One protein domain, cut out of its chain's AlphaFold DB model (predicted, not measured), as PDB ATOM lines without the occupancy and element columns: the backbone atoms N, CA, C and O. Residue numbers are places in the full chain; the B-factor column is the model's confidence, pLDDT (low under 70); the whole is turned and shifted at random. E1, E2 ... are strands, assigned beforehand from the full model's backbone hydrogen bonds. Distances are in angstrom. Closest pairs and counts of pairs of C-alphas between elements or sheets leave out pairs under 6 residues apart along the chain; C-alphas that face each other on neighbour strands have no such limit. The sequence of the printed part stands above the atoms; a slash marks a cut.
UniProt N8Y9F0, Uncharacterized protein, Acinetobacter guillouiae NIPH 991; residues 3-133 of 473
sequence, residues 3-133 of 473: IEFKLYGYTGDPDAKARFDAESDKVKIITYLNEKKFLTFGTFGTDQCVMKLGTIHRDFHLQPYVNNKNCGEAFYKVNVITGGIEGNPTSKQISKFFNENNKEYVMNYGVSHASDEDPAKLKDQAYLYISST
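This is residues 3 to 133 of the 473 residues of an uncharacterized protein of Acinetobacter guillouiae NIPH 991 (UniProt N8Y9F0). A twisted sheet of six strands and a smaller sheet of three strands stand face to face as a sandwich, their strands nearly aligned, at 6 degrees. The larger sheet is mixed, in the order E3 E4 E1 E9 E8 E7; the smaller, E2 E5 E6, is antiparallel. The printed part has 131 residues with nine named strands, E1 to E9 along the chain, and no named helix: the class is all strand. It is compact, with a radius of gyration of the C-alphas of 14.9 A, and spans 44 by 32 by 27 A.

E1, residues 3 to 11, is an inner strand of the larger sheet. A tight link leads to E2, residues 16 to 22, in the other sheet. E3, residues 34 to 37, and E4, residues 43 to 52, form a hairpin, with N 36 and O 44 2.8 A apart; E4 is antiparallel to E1, with N 5 and O 49 at 2.8 A. E5, residues 57 to 66, and E6, residues 74 to 79, form a hairpin with N 60 and O 76 at 2.8 A; E5 is antiparallel to E2, with N 19 and O 63 at 3.0 A. E7, residues 96 to 100, E8, residues 103 to 112, and E9, residues 125 to 132, form a meander of two hairpins, each strand the antiparallel neighbour of the one before, with N 98 and O 105 at 3.1 A and N 110 and O 127 at 3.0 A. E9 is parallel to E1, with N 8 and O 126 at 2.9 A. Between the sheets, the closest C-alphas of E2 and E9, those of Ala 18 and Leu 128, are 6.0 A apart.

E1 begins at C-alpha 3 (-15.413, 14.872, 10.582) and is 25.8 A long; E9 ends at C-alpha 132 (10.799, 21.253, -7.294). E8, E4 and E5 measure 29.6, 29.2 and 29.1 A.

The C-alphas farthest apart, of Asn 102 and Asp 118, are 48.8 A apart. The printed part has no cut; the links E2 to E3, E6 to E7 and E8 to E9 are long. The pLDDT is under 70 at residues 24 to 40 and 53 to 55.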
ATOM      1  N   ILE A   3     -15.711  14.659  11.997       83.00
ATOM      2  CA  ILE A   3     -15.413  14.872  10.582       83.00
ATOM      3  C   ILE A   3     -14.178  14.056  10.246       83.00
ATOM      4  O   ILE A   3     -13.203  14.070  11.000       83.00
ATOM      5  N   GLU A   4     -14.243  13.316   9.150       87.38
ATOM      6  CA  GLU A   4     -13.148  12.490   8.665       87.38
ATOM      7  C   GLU A   4     -12.656  13.032   7.326       87.38
ATOM      8  O   GLU A   4     -13.412  13.060   6.363       87.38
ATOM      9  N   PHE A   5     -11.374  13.389   7.268       89.12
ATOM     10  CA  PHE A   5     -10.681  13.710   6.026       89.12
ATOM     11  C   PHE A   5      -9.878  12.510   5.548       89.12
ATOM     12  O   PHE A   5      -9.086  11.951   6.314       89.12
ATOM     13  N   LYS A   6      -9.988  12.178   4.262       92.31
ATOM     14  CA  LYS A   6      -8.969  11.389   3.563       92.31
ATOM     15  C   LYS A   6      -7.823  12.304   3.145       92.31
ATOM     16  O   LYS A   6      -8.037  13.354   2.546       92.31
ATOM     17  N   LEU A   7      -6.600  11.920   3.487       92.75
ATOM     18  CA  LEU A   7      -5.399  12.711   3.248       92.75
ATOM     19  C   LEU A   7      -4.549  12.061   2.163       92.75
ATOM     20  O   LEU A   7      -4.302  10.857   2.209       92.75
ATOM     21  N   TYR A   8      -4.051  12.872   1.237       94.00
ATOM     22  CA  TYR A   8      -3.233  12.429   0.112       94.00
ATOM     23  C   TYR A   8      -1.997  13.316  -0.016       94.00
ATOM     24  O   TYR A   8      -2.088  14.527  -0.196       94.00
ATOM     25  N   GLY A   9      -0.810  12.733   0.067       93.56
ATOM     26  CA  GLY A   9       0.437  13.477  -0.049       93.56
ATOM     27  C   GLY A   9       1.298  12.957  -1.188       93.56
ATOM     28  O   GLY A   9       1.396  11.749  -1.389       93.56
ATOM     29  N   TYR A  10       1.984  13.864  -1.878       94.94
ATOM     30  CA  TYR A  10       3.015  13.529  -2.859       94.94
ATOM     31  C   TYR A  10       4.273  14.354  -2.615       94.94
ATOM     32  O   TYR A  10       4.190  15.566  -2.409       94.94
ATOM     33  N   THR A  11       5.437  13.716  -2.692       94.69
ATOM     34  CA  THR A  11       6.743  14.385  -2.685       94.69
ATOM     35  C   THR A  11       7.616  13.886  -3.824       94.69
ATOM     36  O   THR A  11       8.036  12.728  -3.829       94.69
ATOM     37  N   GLY A  12       7.921  14.765  -4.778       93.69
ATOM     38  CA  GLY A  12       8.832  14.480  -5.897       93.69
ATOM     39  C   GLY A  12      10.309  14.730  -5.576       93.69
ATOM     40  O   GLY A  12      11.187  14.372  -6.360       93.69
ATOM     41  N   ASP A  13      10.592  15.322  -4.415       90.44
ATOM     42  CA  ASP A  13      11.931  15.635  -3.924       90.44
ATOM     43  C   ASP A  13      12.188  14.893  -2.596       90.44
ATOM     44  O   ASP A  13      11.332  14.973  -1.712       90.44
ATOM     45  N   PRO A  14      13.318  14.175  -2.432       87.81
ATOM     46  CA  PRO A  14      13.646  13.462  -1.193       87.81
ATOM     47  C   PRO A  14      13.685  14.342   0.063       87.81
ATOM     48  O   PRO A  14      13.450  13.839   1.162       87.81
ATOM     49  N   ASP A  15      13.967  15.637  -0.095       88.94
ATOM     50  CA  ASP A  15      14.048  16.577   1.025       88.94
ATOM     51  C   ASP A  15      12.687  17.195   1.374       88.94
ATOM     52  O   ASP A  15      12.566  17.883   2.394       88.94
ATOM     53  N   ALA A  16      11.669  16.977   0.535       92.00
ATOM     54  CA  ALA A  16      10.328  17.507   0.725       92.00
ATOM     55  C   ALA A  16       9.440  16.553   1.540       92.00
ATOM     56  O   ALA A  16       9.540  15.332   1.437       92.00
ATOM     57  N   LYS A  17       8.528  17.121   2.335       91.19
ATOM     58  CA  LYS A  17       7.500  16.411   3.108       91.19
ATOM     59  C   LYS A  17       6.197  17.206   3.095       91.19
ATOM     60  O   LYS A  17       6.207  18.415   3.325       91.19
ATOM     61  N   ALA A  18       5.079  16.527   2.878       90.94
ATOM     62  CA  ALA A  18       3.743  17.065   3.105       90.94
ATOM     63  C   ALA A  18       3.339  16.810   4.559       90.94
ATOM     64  O   ALA A  18       3.424  15.676   5.032       90.94
ATOM     65  N   ARG A  19       2.894  17.851   5.266       90.56
ATOM     66  CA  ARG A  19       2.345  17.740   6.619       90.56
ATOM     67  C   ARG A  19       0.908  18.247   6.638       90.56
ATOM     68  O   ARG A  19       0.626  19.328   6.127       90.56
ATOM     69  N   PHE A  20       0.047  17.478   7.291       90.44
ATOM     70  CA  PHE A  20      -1.315  17.866   7.641       90.44
ATOM     71  C   PHE A  20      -1.399  18.018   9.159       90.44
ATOM     72  O   PHE A  20      -0.904  17.150   9.883       90.44
ATOM     73  N   ASP A  21      -1.988  19.110   9.636       86.12
ATOM     74  CA  ASP A  21      -2.198  19.375  11.063       86.12
ATOM     75  C   ASP A  21      -3.669  19.713  11.313       86.12
ATOM     76  O   ASP A  21      -4.240  20.522  10.588       86.12
ATOM     77  N   ALA A  22      -4.278  19.087  12.315       81.25
ATOM     78  CA  ALA A  22      -5.647  19.350  12.743       81.25
ATOM     79  C   ALA A  22      -5.628  19.621  14.249       81.25
ATOM     80  O   ALA A  22      -5.186  18.771  15.030       81.25
ATOM     81  N   GLU A  23      -6.091  20.795  14.664       73.75
ATOM     82  CA  GLU A  23      -6.065  21.187  16.070       73.75
ATOM     83  C   GLU A  23      -6.947  20.244  16.921       73.75
ATOM     84  O   GLU A  23      -8.072  19.946  16.528       73.75
ATOM     85  N   SER A  24      -6.442  19.825  18.102       56.31
ATOM     86  CA  SER A  24      -7.178  19.268  19.271       56.31
ATOM     87  C   SER A  24      -6.938  17.833  19.786       56.31
ATOM     88  O   SER A  24      -7.818  17.292  20.444       56.31
ATOM     89  N   ASP A  25      -5.775  17.223  19.597       46.34
ATOM     90  CA  ASP A  25      -5.258  16.139  20.456       46.34
ATOM     91  C   ASP A  25      -3.762  16.031  20.135       46.34
ATOM     92  O   ASP A  25      -3.451  15.853  18.965       46.34
ATOM     93  N   LYS A  26      -2.849  16.219  21.114       47.56
ATOM     94  CA  LYS A  26      -1.363  16.188  20.977       47.56
ATOM     95  C   LYS A  26      -0.858  16.226  19.521       47.56
ATOM     96  O   LYS A  26      -0.785  15.154  18.932       47.56
ATOM     97  N   VAL A  27      -0.491  17.408  18.992       45.62
ATOM     98  CA  VAL A  27       0.105  17.649  17.649       45.62
ATOM     99  C   VAL A  27       0.368  16.348  16.877       45.62
ATOM    100  O   VAL A  27       1.432  15.734  17.010       45.62
ATOM    101  N   LYS A  28      -0.623  15.879  16.112       50.25
ATOM    102  CA  LYS A  28      -0.437  14.722  15.238       50.25
ATOM    103  C   LYS A  28       0.245  15.219  13.975       50.25
ATOM    104  O   LYS A  28      -0.405  15.635  13.027       50.25
ATOM    105  N   ILE A  29       1.573  15.153  13.964       50.69
ATOM    106  CA  ILE A  29       2.328  15.234  12.715       50.69
ATOM    107  C   ILE A  29       2.003  13.960  11.939       50.69
ATOM    108  O   ILE A  29       2.609  12.914  12.175       50.69
ATOM    109  N   ILE A  30       1.021  14.028  11.044       54.31
ATOM    110  CA  ILE A  30       0.772  12.938  10.108       54.31
ATOM    111  C   ILE A  30       1.921  12.962   9.101       54.31
ATOM    112  O   ILE A  30       1.954  13.776   8.179       54.31
ATOM    113  N   THR A  31       2.913  12.109   9.351       53.69
ATOM    114  CA  THR A  31       3.969  11.777   8.394       53.69
ATOM    115  C   THR A  31       3.565  10.433   7.802       53.69
ATOM    116  O   THR A  31       3.559   9.450   8.533       53.69
ATOM    117  N   TYR A  32       3.137  10.435   6.536       55.44
ATOM    118  CA  TYR A  32       2.803   9.287   5.676       55.44
ATOM    119  C   TYR A  32       2.740   7.902   6.361       55.44
ATOM    120  O   TYR A  32       3.767   7.243   6.512       55.44
ATOM    121  N   LEU A  33       1.550   7.403   6.722       47.59
ATOM    122  CA  LEU A  33       1.428   6.045   7.279       47.59
ATOM    123  C   LEU A  33       1.498   4.930   6.215       47.59
ATOM    124  O   LEU A  33       1.884   3.811   6.544       47.59
ATOM    125  N   ASN A  34       1.196   5.227   4.943       53.81
ATOM    126  CA  ASN A  34       1.237   4.265   3.833       53.81
ATOM    127  C   ASN A  34       2.026   4.817   2.633       53.81
ATOM    128  O   ASN A  34       1.443   5.295   1.660       53.81
ATOM    129  N   GLU A  35       3.358   4.774   2.698       58.31
ATOM    130  CA  GLU A  35       4.217   5.212   1.592       58.31
ATOM    131  C   GLU A  35       4.215   4.203   0.435       58.31
ATOM    132  O   GLU A  35       4.667   3.062   0.565       58.31
ATOM    133  N   LYS A  36       3.803   4.657  -0.749       61.44
ATOM    134  CA  LYS A  36       4.117   4.003  -2.014       61.44
ATOM    135  C   LYS A  36       5.234   4.778  -2.695       61.44
ATOM    136  O   LYS A  36       5.020   5.833  -3.294       61.44
ATOM    137  N   LYS A  37       6.449   4.240  -2.614       65.25
ATOM    138  CA  LYS A  37       7.582   4.761  -3.383       65.25
ATOM    139  C   LYS A  37       7.387   4.393  -4.846       65.25
ATOM    140  O   LYS A  37       7.388   3.209  -5.197       65.25
ATOM    141  N   PHE A  38       7.238   5.393  -5.707       67.00
ATOM    142  CA  PHE A  38       7.320   5.150  -7.138       67.00
ATOM    143  C   PHE A  38       8.791   4.984  -7.481       67.00
ATOM    144  O   PHE A  38       9.596   5.884  -7.258       67.00
ATOM    145  N   LEU A  39       9.150   3.827  -8.042       55.88
ATOM    146  CA  LEU A  39      10.542   3.479  -8.360       55.88
ATOM    147  C   LEU A  39      11.250   4.521  -9.246       55.88
ATOM    148  O   LEU A  39      12.473   4.488  -9.356       55.88
ATOM    149  N   THR A  40      10.504   5.413  -9.904       65.50
ATOM    150  CA  THR A  40      11.042   6.374 -10.869       65.50
ATOM    151  C   THR A  40      10.682   7.840 -10.637       65.50
ATOM    152  O   THR A  40      11.318   8.673 -11.275       65.50
ATOM    153  N   PHE A  41       9.708   8.187  -9.781       79.19
ATOM    154  CA  PHE A  41       9.336   9.595  -9.553       79.19
ATOM    155  C   PHE A  41       8.621   9.823  -8.203       79.19
ATOM    156  O   PHE A  41       7.403   9.760  -8.084       79.19
ATOM    157  N   GLY A  42       9.380  10.130  -7.153       88.38
ATOM    158  CA  GLY A  42       8.811  10.567  -5.874       88.38
ATOM    159  C   GLY A  42       8.069   9.495  -5.062       88.38
ATOM    160  O   GLY A  42       8.155   8.291  -5.314       88.38
ATOM    161  N   THR A  43       7.359   9.962  -4.036       90.25
ATOM    162  CA  THR A  43       6.611   9.137  -3.078       90.25
ATOM    163  C   THR A  43       5.199   9.673  -2.950       90.25
ATOM    164  O   THR A  43       5.013  10.875  -2.773       90.25
ATOM    165  N   PHE A  44       4.219   8.781  -3.025       90.56
ATOM    166  CA  PHE A  44       2.824   9.093  -2.745       90.56
ATOM    167  C   PHE A  44       2.408   8.373  -1.471       90.56
ATOM    168  O   PHE A  44       2.823   7.237  -1.242       90.56
ATOM    169  N   GLY A  45       1.590   9.005  -0.643       87.25
ATOM    170  CA  GLY A  45       1.046   8.356   0.537       87.25
ATOM    171  C   GLY A  45      -0.357   8.823   0.856       87.25
ATOM    172  O   GLY A  45      -0.771   9.914   0.464       87.25
ATOM    173  N   THR A  46      -1.080   7.965   1.562       89.56
ATOM    174  CA  THR A  46      -2.444   8.229   2.005       89.56
ATOM    175  C   THR A  46      -2.572   8.035   3.506       89.56
ATOM    176  O   THR A  46      -1.866   7.220   4.110       89.56
ATOM    177  N   ASP A  47      -3.475   8.800   4.106       88.19
ATOM    178  CA  ASP A  47      -3.833   8.690   5.514       88.19
ATOM    179  C   ASP A  47      -5.271   9.181   5.735       88.19
ATOM    180  O   ASP A  47      -5.992   9.506   4.789       88.19
ATOM    181  N   GLN A  48      -5.701   9.241   6.987       88.12
ATOM    182  CA  GLN A  48      -6.965   9.828   7.389       88.12
ATOM    183  C   GLN A  48      -6.808  10.635   8.676       88.12
ATOM    184  O   GLN A  48      -6.077  10.259   9.596       88.12
ATOM    185  N   CYS A  49      -7.544  11.736   8.768       84.75
ATOM    186  CA  CYS A  49      -7.647  12.527   9.985       84.75
ATOM    187  C   CYS A  49      -9.094  12.548  10.463       84.75
ATOM    188  O   CYS A  49     -10.001  12.774   9.672       84.75
ATOM    189  N   VAL A  50      -9.302  12.323  11.761       84.00
ATOM    190  CA  VAL A  50     -10.626  12.374  12.388       84.00
ATOM    191  C   VAL A  50     -10.642  13.516  13.394       84.00
ATOM    192  O   VAL A  50      -9.994  13.435  14.441       84.00
ATOM    193  N   MET A  51     -11.408  14.559  13.094       81.38
ATOM    194  CA  MET A  51     -11.634  15.698  13.976       81.38
ATOM    195  C   MET A  51     -12.816  15.395  14.896       81.38
ATOM    196  O   MET A  51     -13.953  15.213  14.452       81.38
ATOM    197  N   LYS A  52     -12.544  15.309  16.201       76.44
ATOM    198  CA  LYS A  52     -13.560  15.027  17.222       76.44
ATOM    199  C   LYS A  52     -14.189  16.313  17.756       76.44
ATOM    200  O   LYS A  52     -13.532  17.352  17.878       76.44
ATOM    201  N   LEU A  53     -15.456  16.194  18.158       66.44
ATOM    202  CA  LEU A  53     -16.189  17.240  18.870       66.44
ATOM    203  C   LEU A  53     -15.412  17.713  20.108       66.44
ATOM    204  O   LEU A  53     -15.041  16.908  20.960       66.44
ATOM    205  N   GLY A  54     -15.214  19.026  20.213       64.94
ATOM    206  CA  GLY A  54     -14.738  19.670  21.440       64.94
ATOM    207  C   GLY A  54     -14.797  21.200  21.388       64.94
ATOM    208  O   GLY A  54     -15.220  21.812  22.359       64.94
ATOM    209  N   THR A  55     -14.484  21.816  20.247       65.94
ATOM    210  CA  THR A  55     -14.837  23.214  19.909       65.94
ATOM    211  C   THR A  55     -15.682  23.220  18.639       65.94
ATOM    212  O   THR A  55     -15.648  22.238  17.909       65.94
ATOM    213  N   ILE A  56     -16.452  24.285  18.378       74.94
ATOM    214  CA  ILE A  56     -17.321  24.383  17.184       74.94
ATOM    215  C   ILE A  56     -16.491  24.406  15.892       74.94
ATOM    216  O   ILE A  56     -16.871  23.770  14.915       74.94
ATOM    217  N   HIS A  57     -15.344  25.088  15.909       80.50
ATOM    218  CA  HIS A  57     -14.399  25.141  14.794       80.50
ATOM    219  C   HIS A  57     -13.063  24.508  15.185       80.50
ATOM    220  O   HIS A  57     -12.645  24.631  16.341       80.50
ATOM    221  N   ARG A  58     -12.408  23.862  14.221       84.00
ATOM    222  CA  ARG A  58     -11.042  23.335  14.318       84.00
ATOM    223  C   ARG A  58     -10.190  23.891  13.194       84.00
ATOM    224  O   ARG A  58     -10.645  23.931  12.052       84.00
ATOM    225  N   ASP A  59      -8.962  24.253  13.517       88.62
ATOM    226  CA  ASP A  59      -7.997  24.678  12.517       88.62
ATOM    227  C   ASP A  59      -7.400  23.457  11.795       88.62
ATOM    228  O   ASP A  59      -7.076  22.438  12.415       88.62
ATOM    229  N   PHE A  60      -7.280  23.557  10.470       90.62
ATOM    230  CA  PHE A  60      -6.727  22.528   9.596       90.62
ATOM    231  C   PHE A  60      -5.675  23.128   8.658       90.62
ATOM    232  O   PHE A  60      -5.955  24.027   7.862       90.62
ATOM    233  N   HIS A  61      -4.448  22.625   8.763       91.81
ATOM    234  CA  HIS A  61      -3.265  23.188   8.127       91.81
ATOM    235  C   HIS A  61      -2.631  22.187   7.164       91.81
ATOM    236  O   HIS A  61      -2.381  21.032   7.513       91.81
ATOM    237  N   LEU A  62      -2.300  22.657   5.965       94.12
ATOM    238  CA  LEU A  62      -1.518  21.942   4.960       94.12
ATOM    239  C   LEU A  62      -0.177  22.662   4.816       94.12
ATOM    240  O   LEU A  62      -0.131  23.816   4.386       94.12
ATOM    241  N   GLN A  63       0.915  21.996   5.181       94.00
ATOM    242  CA  GLN A  63       2.230  22.620   5.321       94.00
ATOM    243  C   GLN A  63       3.295  21.870   4.506       94.00
ATOM    244  O   GLN A  63       3.552  20.690   4.775       94.00
ATOM    245  N   PRO A  64       3.950  22.522   3.529       94.94
ATOM    246  CA  PRO A  64       5.110  21.969   2.862       94.94
ATOM    247  C   PRO A  64       6.361  22.147   3.720       94.94
ATOM    248  O   PRO A  64       6.719  23.256   4.115       94.94
ATOM    249  N   TYR A  65       7.064  21.048   3.963       94.38
ATOM    250  CA  TYR A  65       8.385  21.060   4.572       94.38
ATOM    251  C   TYR A  65       9.426  20.713   3.520       94.38
ATOM    252  O   TYR A  65       9.241  19.767   2.764       94.38
ATOM    253  N   VAL A  66      10.534  21.441   3.505       93.50
ATOM    254  CA  VAL A  66      11.730  21.098   2.728       93.50
ATOM    255  C   VAL A  66      12.914  21.187   3.675       93.50
ATOM    256  O   VAL A  66      13.039  22.166   4.406       93.50
ATOM    257  N   ASN A  67      13.754  20.153   3.731       91.25
ATOM    258  CA  ASN A  67      14.888  20.095   4.661       91.25
ATOM    259  C   ASN A  67      14.479  20.343   6.128       91.25
ATOM    260  O   ASN A  67      15.154  21.033   6.888       91.25
ATOM    261  N   ASN A  68      13.331  19.777   6.526       88.88
ATOM    262  CA  ASN A  68      12.696  19.952   7.841       88.88
ATOM    263  C   ASN A  68      12.322  21.403   8.209       88.88
ATOM    264  O   ASN A  68      11.970  21.668   9.359       88.88
ATOM    265  N   LYS A  69      12.320  22.331   7.250       93.56
ATOM    266  CA  LYS A  69      11.836  23.701   7.425       93.56
ATOM    267  C   LYS A  69      10.445  23.847   6.822       93.56
ATOM    268  O   LYS A  69      10.234  23.478   5.669       93.56
ATOM    269  N   ASN A  70       9.517  24.425   7.583       94.19
ATOM    270  CA  ASN A  70       8.219  24.821   7.050       94.19
ATOM    271  C   ASN A  70       8.406  25.957   6.027       94.19
ATOM    272  O   ASN A  70       8.964  27.005   6.356       94.19
ATOM    273  N   CYS A  71       7.957  25.735   4.795       95.06
ATOM    274  CA  CYS A  71       8.116  26.658   3.674       95.06
ATOM    275  C   CYS A  71       6.818  27.388   3.294       95.06
ATOM    276  O   CYS A  71       6.816  28.178   2.349       95.06
ATOM    277  N   GLY A  72       5.715  27.142   4.003       93.50
ATOM    278  CA  GLY A  72       4.446  27.808   3.742       93.50
ATOM    279  C   GLY A  72       3.267  27.147   4.443       93.50
ATOM    280  O   GLY A  72       3.405  26.230   5.240       93.50
ATOM    281  N   GLU A  73       2.068  27.619   4.142       93.75
ATOM    282  CA  GLU A  73       0.865  27.067   4.755       93.75
ATOM    283  C   GLU A  73      -0.363  27.358   3.905       93.75
ATOM    284  O   GLU A  73      -0.491  28.449   3.344       93.75
ATOM    285  N   ALA A  74      -1.277  26.396   3.816       94.88
ATOM    286  CA  ALA A  74      -2.681  26.642   3.521       94.88
ATOM    287  C   ALA A  74      -3.510  26.295   4.760       94.88
ATOM    288  O   ALA A  74      -3.256  25.287   5.413       94.88
ATOM    289  N   PHE A  75      -4.463  27.164   5.079       93.19
ATOM    290  CA  PHE A  75      -5.188  27.165   6.340       93.19
ATOM    291  C   PHE A  75      -6.690  27.143   6.083       93.19
ATOM    292  O   PHE A  75      -7.183  27.892   5.234       93.19
ATOM    293  N   TYR A  76      -7.392  26.314   6.847       93.56
ATOM    294  CA  TYR A  76      -8.836  26.147   6.804       93.56
ATOM    295  C   TYR A  76      -9.391  26.044   8.220       93.56
ATOM    296  O   TYR A  76      -8.712  25.564   9.126       93.56
ATOM    297  N   LYS A  77     -10.648  26.448   8.397       91.81
ATOM    298  CA  LYS A  77     -11.413  26.200   9.618       91.81
ATOM    299  C   LYS A  77     -12.536  25.235   9.309       91.81
ATOM    300  O   LYS A  77     -13.359  25.497   8.441       91.81
ATOM    301  N   VAL A  78     -12.593  24.142  10.049       89.38
ATOM    302  CA  VAL A  78     -13.611  23.110   9.883       89.38
ATOM    303  C   VAL A  78     -14.627  23.237  11.007       89.38
ATOM    304  O   VAL A  78     -14.283  23.122  12.186       89.38
ATOM    305  N   ASN A  79     -15.887  23.477  10.658       87.19
ATOM    306  CA  ASN A  79     -16.994  23.457  11.600       87.19
ATOM    307  C   ASN A  79     -17.392  22.004  11.887       87.19
ATOM    308  O   ASN A  79     -18.053  21.358  11.080       87.19
ATOM    309  N   VAL A  80     -17.034  21.489  13.065       82.81
ATOM    310  CA  VAL A  80     -17.261  20.078  13.438       82.81
ATOM    311  C   VAL A  80     -18.719  19.720  13.727       82.81
ATOM    312  O   VAL A  80     -19.022  18.549  13.964       82.81
ATOM    313  N   ILE A  81     -19.612  20.714  13.749       80.62
ATOM    314  CA  ILE A  81     -21.057  20.514  13.887       80.62
ATOM    315  C   ILE A  81     -21.708  20.406  12.509       80.62
ATOM    316  O   ILE A  81     -22.567  19.551  12.317       80.62
ATOM    317  N   THR A  82     -21.327  21.275  11.570       80.06
ATOM    318  CA  THR A  82     -21.997  21.369  10.264       80.06
ATOM    319  C   THR A  82     -21.273  20.643   9.136       80.06
ATOM    320  O   THR A  82     -21.872  20.477   8.081       80.06
ATOM    321  N   GLY A  83     -20.006  20.256   9.310       81.12
ATOM    322  CA  GLY A  83     -19.162  19.787   8.202       81.12
ATOM    323  C   GLY A  83     -18.517  20.922   7.403       81.12
ATOM    324  O   GLY A  83     -17.554  20.697   6.683       81.12
ATOM    325  N   GLY A  84     -19.009  22.157   7.556       85.50
ATOM    326  CA  GLY A  84     -18.595  23.287   6.728       85.50
ATOM    327  C   GLY A  84     -17.105  23.597   6.846       85.50
ATOM    328  O   GLY A  84     -16.565  23.683   7.950       85.50
ATOM    329  N   ILE A  85     -16.459  23.811   5.702       90.38
ATOM    330  CA  ILE A  85     -15.047  24.179   5.605       90.38
ATOM    331  C   ILE A  85     -14.953  25.646   5.177       90.38
ATOM    332  O   ILE A  85     -15.348  26.018   4.077       90.38
ATOM    333  N   GLU A  86     -14.403  26.485   6.047       89.12
ATOM    334  CA  GLU A  86     -14.092  27.885   5.764       89.12
ATOM    335  C   GLU A  86     -12.617  28.020   5.375       89.12
ATOM    336  O   GLU A  86     -11.737  27.403   5.980       89.12
ATOM    337  N   GLY A  87     -12.309  28.859   4.389       88.50
ATOM    338  CA  GLY A  87     -10.935  29.091   3.951       88.50
ATOM    339  C   GLY A  87     -10.869  29.531   2.499       88.50
ATOM    340  O   GLY A  87     -11.644  30.378   2.056       88.50
ATOM    341  N   ASN A  88      -9.920  28.970   1.752       88.12
ATOM    342  CA  ASN A  88      -9.813  29.253   0.327       88.12
ATOM    343  C   ASN A  88     -10.884  28.470  -0.454       88.12
ATOM    344  O   ASN A  88     -10.810  27.234  -0.458       88.12
ATOM    345  N   PRO A  89     -11.802  29.146  -1.178       89.31
ATOM    346  CA  PRO A  89     -12.678  28.463  -2.122       89.31
ATOM    347  C   PRO A  89     -11.853  27.722  -3.172       89.31
ATOM    348  O   PRO A  89     -10.712  28.117  -3.424       89.31
ATOM    349  N   THR A  90     -12.426  26.708  -3.825       87.06
ATOM    350  CA  THR A  90     -11.766  25.881  -4.856       87.06
ATOM    351  C   THR A  90     -10.967  26.729  -5.853       87.06
ATOM    352  O   THR A  90      -9.791  26.461  -6.103       87.06
ATOM    353  N   SER A  91     -11.553  27.832  -6.333       85.19
ATOM    354  CA  SER A  91     -10.939  28.778  -7.283       85.19
ATOM    355  C   SER A  91      -9.713  29.538  -6.755       85.19
ATOM    356  O   SER A  91      -8.960  30.117  -7.534       85.19
ATOM    357  N   LYS A  92      -9.492  29.551  -5.438       91.31
ATOM    358  CA  LYS A  92      -8.345  30.181  -4.763       91.31
ATOM    359  C   LYS A  92      -7.356  29.171  -4.185       91.31
ATOM    360  O   LYS A  92      -6.343  29.581  -3.618       91.31
ATOM    361  N   GLN A  93      -7.583  27.868  -4.351       94.31
ATOM    362  CA  GLN A  93      -6.632  26.820  -3.955       94.31
ATOM    363  C   GLN A  93      -5.494  26.674  -4.989       94.31
ATOM    364  O   GLN A  93      -5.149  25.572  -5.420       94.31
ATOM    365  N   ILE A  94      -4.941  27.808  -5.424       96.06
ATOM    366  CA  ILE A  94      -3.902  27.918  -6.454       96.06
ATOM    367  C   ILE A  94      -2.545  27.460  -5.926       96.06
ATOM    368  O   ILE A  94      -2.269  27.558  -4.727       96.06
ATOM    369  N   SER A  95      -1.677  27.010  -6.822       97.25
ATOM    370  CA  SER A  95      -0.330  26.562  -6.495       97.25
ATOM    371  C   SER A  95       0.498  27.658  -5.827       97.25
ATOM    372  O   SER A  95       0.492  28.821  -6.237       97.25
ATOM    373  N   LYS A  96       1.264  27.280  -4.801       97.69
ATOM    374  CA  LYS A  96       2.194  28.185  -4.110       97.69
ATOM    375  C   LYS A  96       3.624  27.862  -4.508       97.69
ATOM    376  O   LYS A  96       4.070  26.732  -4.343       97.69
ATOM    377  N   PHE A  97       4.344  28.865  -5.001       97.62
ATOM    378  CA  PHE A  97       5.758  28.752  -5.352       97.62
ATOM    379  C   PHE A  97       6.618  29.357  -4.248       97.62
ATOM    380  O   PHE A  97       6.310  30.437  -3.747       97.62
ATOM    381  N   PHE A  98       7.700  28.678  -3.882       96.94
ATOM    382  CA  PHE A  98       8.616  29.125  -2.833       96.94
ATOM    383  C   PHE A  98      10.045  28.674  -3.135       96.94
ATOM    384  O   PHE A  98      10.256  27.733  -3.893       96.94
ATOM    385  N   ASN A  99      11.035  29.353  -2.560       96.31
ATOM    386  CA  ASN A  99      12.444  29.010  -2.740       96.31
ATOM    387  C   ASN A  99      13.012  28.432  -1.449       96.31
ATOM    388  O   ASN A  99      12.862  29.040  -0.393       96.31
ATOM    389  N   GLU A 100      13.718  27.312  -1.558       95.88
ATOM    390  CA  GLU A 100      14.502  26.734  -0.468       95.88
ATOM    391  C   GLU A 100      15.798  26.157  -1.047       95.88
ATOM    392  O   GLU A 100      15.778  25.509  -2.091       95.88
ATOM    393  N   ASN A 101      16.943  26.425  -0.410       91.06
ATOM    394  CA  ASN A 101      18.262  25.947  -0.854       91.06
ATOM    395  C   ASN A 101      18.559  26.182  -2.352       91.06
ATOM    396  O   ASN A 101      19.019  25.288  -3.058       91.06
ATOM    397  N   ASN A 102      18.303  27.404  -2.842       92.06
ATOM    398  CA  ASN A 102      18.483  27.814  -4.248       92.06
ATOM    399  C   ASN A 102      17.662  27.007  -5.269       92.06
ATOM    400  O   ASN A 102      17.940  27.054  -6.468       92.06
ATOM    401  N   LYS A 103      16.637  26.287  -4.810       95.19
ATOM    402  CA  LYS A 103      15.706  25.547  -5.651       95.19
ATOM    403  C   LYS A 103      14.310  26.128  -5.478       95.19
ATOM    404  O   LYS A 103      13.859  26.383  -4.363       95.19
ATOM    405  N   GLU A 104      13.632  26.344  -6.596       96.56
ATOM    406  CA  GLU A 104      12.234  26.762  -6.597       96.56
ATOM    407  C   GLU A 104      11.348  25.517  -6.498       96.56
ATOM    408  O   GLU A 104      11.437  24.611  -7.332       96.56
ATOM    409  N   TYR A 105      10.489  25.485  -5.490       97.75
ATOM    410  CA  TYR A 105       9.495  24.456  -5.228       97.75
ATOM    411  C   TYR A 105       8.093  24.956  -5.551       97.75
ATOM    412  O   TYR A 105       7.830  26.160  -5.614       97.75
ATOM    413  N   VAL A 106       7.190  24.001  -5.737       98.00
ATOM    414  CA  VAL A 106       5.758  24.229  -5.886       98.00
ATOM    415  C   VAL A 106       4.997  23.337  -4.912       98.00
ATOM    416  O   VAL A 106       5.349  22.177  -4.702       98.00
ATOM    417  N   MET A 107       3.963  23.914  -4.311       97.19
ATOM    418  CA  MET A 107       2.949  23.255  -3.501       97.19
ATOM    419  C   MET A 107       1.629  23.322  -4.269       97.19
ATOM    420  O   MET A 107       1.017  24.391  -4.346       97.19
ATOM    421  N   ASN A 108       1.179  22.188  -4.804       97.75
ATOM    422  CA  ASN A 108      -0.214  22.008  -5.204       97.75
ATOM    423  C   ASN A 108      -0.979  21.477  -3.993       97.75
ATOM    424  O   ASN A 108      -0.525  20.542  -3.338       97.75
ATOM    425  N   TYR A 109      -2.133  22.050  -3.682       97.12
ATOM    426  CA  TYR A 109      -2.932  21.591  -2.552       97.12
ATOM    427  C   TYR A 109      -4.408  21.730  -2.842       97.12
ATOM    428  O   TYR A 109      -4.799  22.600  -3.617       97.12
ATOM    429  N   GLY A 110      -5.227  20.924  -2.186       95.56
ATOM    430  CA  GLY A 110      -6.650  21.183  -2.152       95.56
ATOM    431  C   GLY A 110      -7.319  20.590  -0.934       95.56
ATOM    432  O   GLY A 110      -6.802  19.647  -0.340       95.56
ATOM    433  N   VAL A 111      -8.444  21.183  -0.564       94.56
ATOM    434  CA  VAL A 111      -9.362  20.687   0.459       94.56
ATOM    435  C   VAL A 111     -10.743  20.708  -0.157       94.56
ATOM    436  O   VAL A 111     -11.125  21.728  -0.738       94.56
ATOM    437  N   SER A 112     -11.452  19.593  -0.046       92.12
ATOM    438  CA  SER A 112     -12.785  19.433  -0.591       92.12
ATOM    439  C   SER A 112     -13.759  18.998   0.502       92.12
ATOM    440  O   SER A 112     -13.400  18.218   1.388       92.12
ATOM    441  N   HIS A 113     -14.950  19.592   0.479       89.56
ATOM    442  CA  HIS A 113     -16.058  19.253   1.371       89.56
ATOM    443  C   HIS A 113     -17.044  18.456   0.540       89.56
ATOM    444  O   HIS A 113     -17.573  19.026  -0.404       89.56
ATOM    445  N   ALA A 114     -17.274  17.193   0.878       86.31
ATOM    446  CA  ALA A 114     -18.000  16.280   0.011       86.31
ATOM    447  C   ALA A 114     -19.207  15.662   0.719       86.31
ATOM    448  O   ALA A 114     -19.136  15.282   1.892       86.31
ATOM    449  N   SER A 115     -20.309  15.486  -0.008       82.38
ATOM    450  CA  SER A 115     -21.465  14.759   0.520       82.38
ATOM    451  C   SER A 115     -21.194  13.254   0.639       82.38
ATOM    452  O   SER A 115     -20.856  12.577  -0.338       82.38
ATOM    453  N   ASP A 116     -21.422  12.706   1.838       83.88
ATOM    454  CA  ASP A 116     -21.330  11.268   2.105       83.88
ATOM    455  C   ASP A 116     -22.638  10.495   1.887       83.88
ATOM    456  O   ASP A 116     -22.710   9.291   2.157       83.88
ATOM    457  N   GLU A 117     -23.645  11.167   1.325       84.75
ATOM    458  CA  GLU A 117     -24.931  10.575   0.985       84.75
ATOM    459  C   GLU A 117     -24.910   9.851  -0.372       84.75
ATOM    460  O   GLU A 117     -24.019  10.006  -1.216       84.75
ATOM    461  N   ASP A 118     -25.930   9.019  -0.588       82.31
ATOM    462  CA  ASP A 118     -26.181   8.405  -1.887       82.31
ATOM    463  C   ASP A 118     -26.364   9.489  -2.975       82.31
ATOM    464  O   ASP A 118     -26.864  10.588  -2.704       82.31
ATOM    465  N   PRO A 119     -25.980   9.210  -4.231       83.12
ATOM    466  CA  PRO A 119     -25.467   7.936  -4.748       83.12
ATOM    467  C   PRO A 119     -23.933   7.787  -4.698       83.12
ATOM    468  O   PRO A 119     -23.435   6.700  -4.975       83.12
ATOM    469  N   ALA A 120     -23.174   8.843  -4.380       82.81
ATOM    470  CA  ALA A 120     -21.710   8.816  -4.498       82.81
ATOM    471  C   ALA A 120     -20.987   8.380  -3.213       82.81
ATOM    472  O   ALA A 120     -19.976   7.683  -3.300       82.81
ATOM    473  N   LYS A 121     -21.499   8.778  -2.036       87.06
ATOM    474  CA  LYS A 121     -20.871   8.581  -0.715       87.06
ATOM    475  C   LYS A 121     -19.422   9.062  -0.653       87.06
ATOM    476  O   LYS A 121     -18.533   8.324  -0.212       87.06
ATOM    477  N   LEU A 122     -19.181  10.282  -1.123       87.56
ATOM    478  CA  LEU A 122     -17.859  10.893  -1.058       87.56
ATOM    479  C   LEU A 122     -17.484  11.191   0.397       87.56
ATOM    480  O   LEU A 122     -18.303  11.157   1.312       87.56
ATOM    481  N   LYS A 123     -16.199  11.421   0.630       88.81
ATOM    482  CA  LYS A 123     -15.674  11.848   1.926       88.81
ATOM    483  C   LYS A 123     -14.849  13.091   1.699       88.81
ATOM    484  O   LYS A 123     -14.230  13.188   0.639       88.81
ATOM    485  N   ASP A 124     -14.805  13.972   2.691       91.62
ATOM    486  CA  ASP A 124     -13.930  15.138   2.663       91.62
ATOM    487  C   ASP A 124     -12.492  14.698   2.383       91.62
ATOM    488  O   ASP A 124     -12.000  13.703   2.941       91.62
ATOM    489  N   GLN A 125     -11.805  15.426   1.509       93.06
ATOM    490  CA  GLN A 125     -10.436  15.097   1.128       93.06
ATOM    491  C   GLN A 125      -9.533  16.302   1.274       93.06
ATOM    492  O   GLN A 125      -9.936  17.451   1.105       93.06
ATOM    493  N   ALA A 126      -8.270  16.025   1.560       94.38
ATOM    494  CA  ALA A 126      -7.215  17.007   1.468       94.38
ATOM    495  C   ALA A 126      -6.017  16.401   0.754       94.38
ATOM    496  O   ALA A 126      -5.593  15.287   1.068       94.38
ATOM    497  N   TYR A 127      -5.437  17.152  -0.176       95.50
ATOM    498  CA  TYR A 127      -4.198  16.759  -0.825       95.50
ATOM    499  C   TYR A 127      -3.128  17.834  -0.755       95.50
ATOM    500  O   TYR A 127      -3.418  19.031  -0.723       95.50
ATOM    501  N   LEU A 128      -1.875  17.386  -0.738       96.12
ATOM    502  CA  LEU A 128      -0.694  18.236  -0.690       96.12
ATOM    503  C   LEU A 128       0.452  17.594  -1.476       96.12
ATOM    504  O   LEU A 128       1.079  16.634  -1.021       96.12
ATOM    505  N   TYR A 129       0.725  18.125  -2.666       97.12
ATOM    506  CA  TYR A 129       1.769  17.645  -3.569       97.12
ATOM    507  C   TYR A 129       2.893  18.670  -3.657       97.12
ATOM    508  O   TYR A 129       2.659  19.851  -3.922       97.12
ATOM    509  N   ILE A 130       4.119  18.217  -3.408       96.75
ATOM    510  CA  ILE A 130       5.291  19.079  -3.278       96.75
ATOM    511  C   ILE A 130       6.430  18.502  -4.102       96.75
ATOM    512  O   ILE A 130       6.812  17.346  -3.955       96.75
ATOM    513  N   SER A 131       7.030  19.315  -4.954       97.06
ATOM    514  CA  SER A 131       8.271  18.964  -5.642       97.06
ATOM    515  C   SER A 131       8.922  20.245  -6.144       97.06
ATOM    516  O   SER A 131       8.358  21.340  -6.060       97.06
ATOM    517  N   SER A 132      10.150  20.134  -6.626       96.62
ATOM    518  CA  SER A 132      10.799  21.253  -7.294       96.62
ATOM    519  C   SER A 132      10.111  21.559  -8.617       96.62
ATOM    520  O   SER A 132       9.781  20.630  -9.352       96.62
ATOM    521  N   THR A 133       9.990  22.833  -8.976       97.44
ATOM    522  CA  THR A 133       9.483  23.238 -10.294       97.44
ATOM    523  C   THR A 133      10.270  22.588 -11.433       97.44
ATOM    524  O   THR A 133      11.479  22.358 -11.335       97.44
TER     525      THR A 133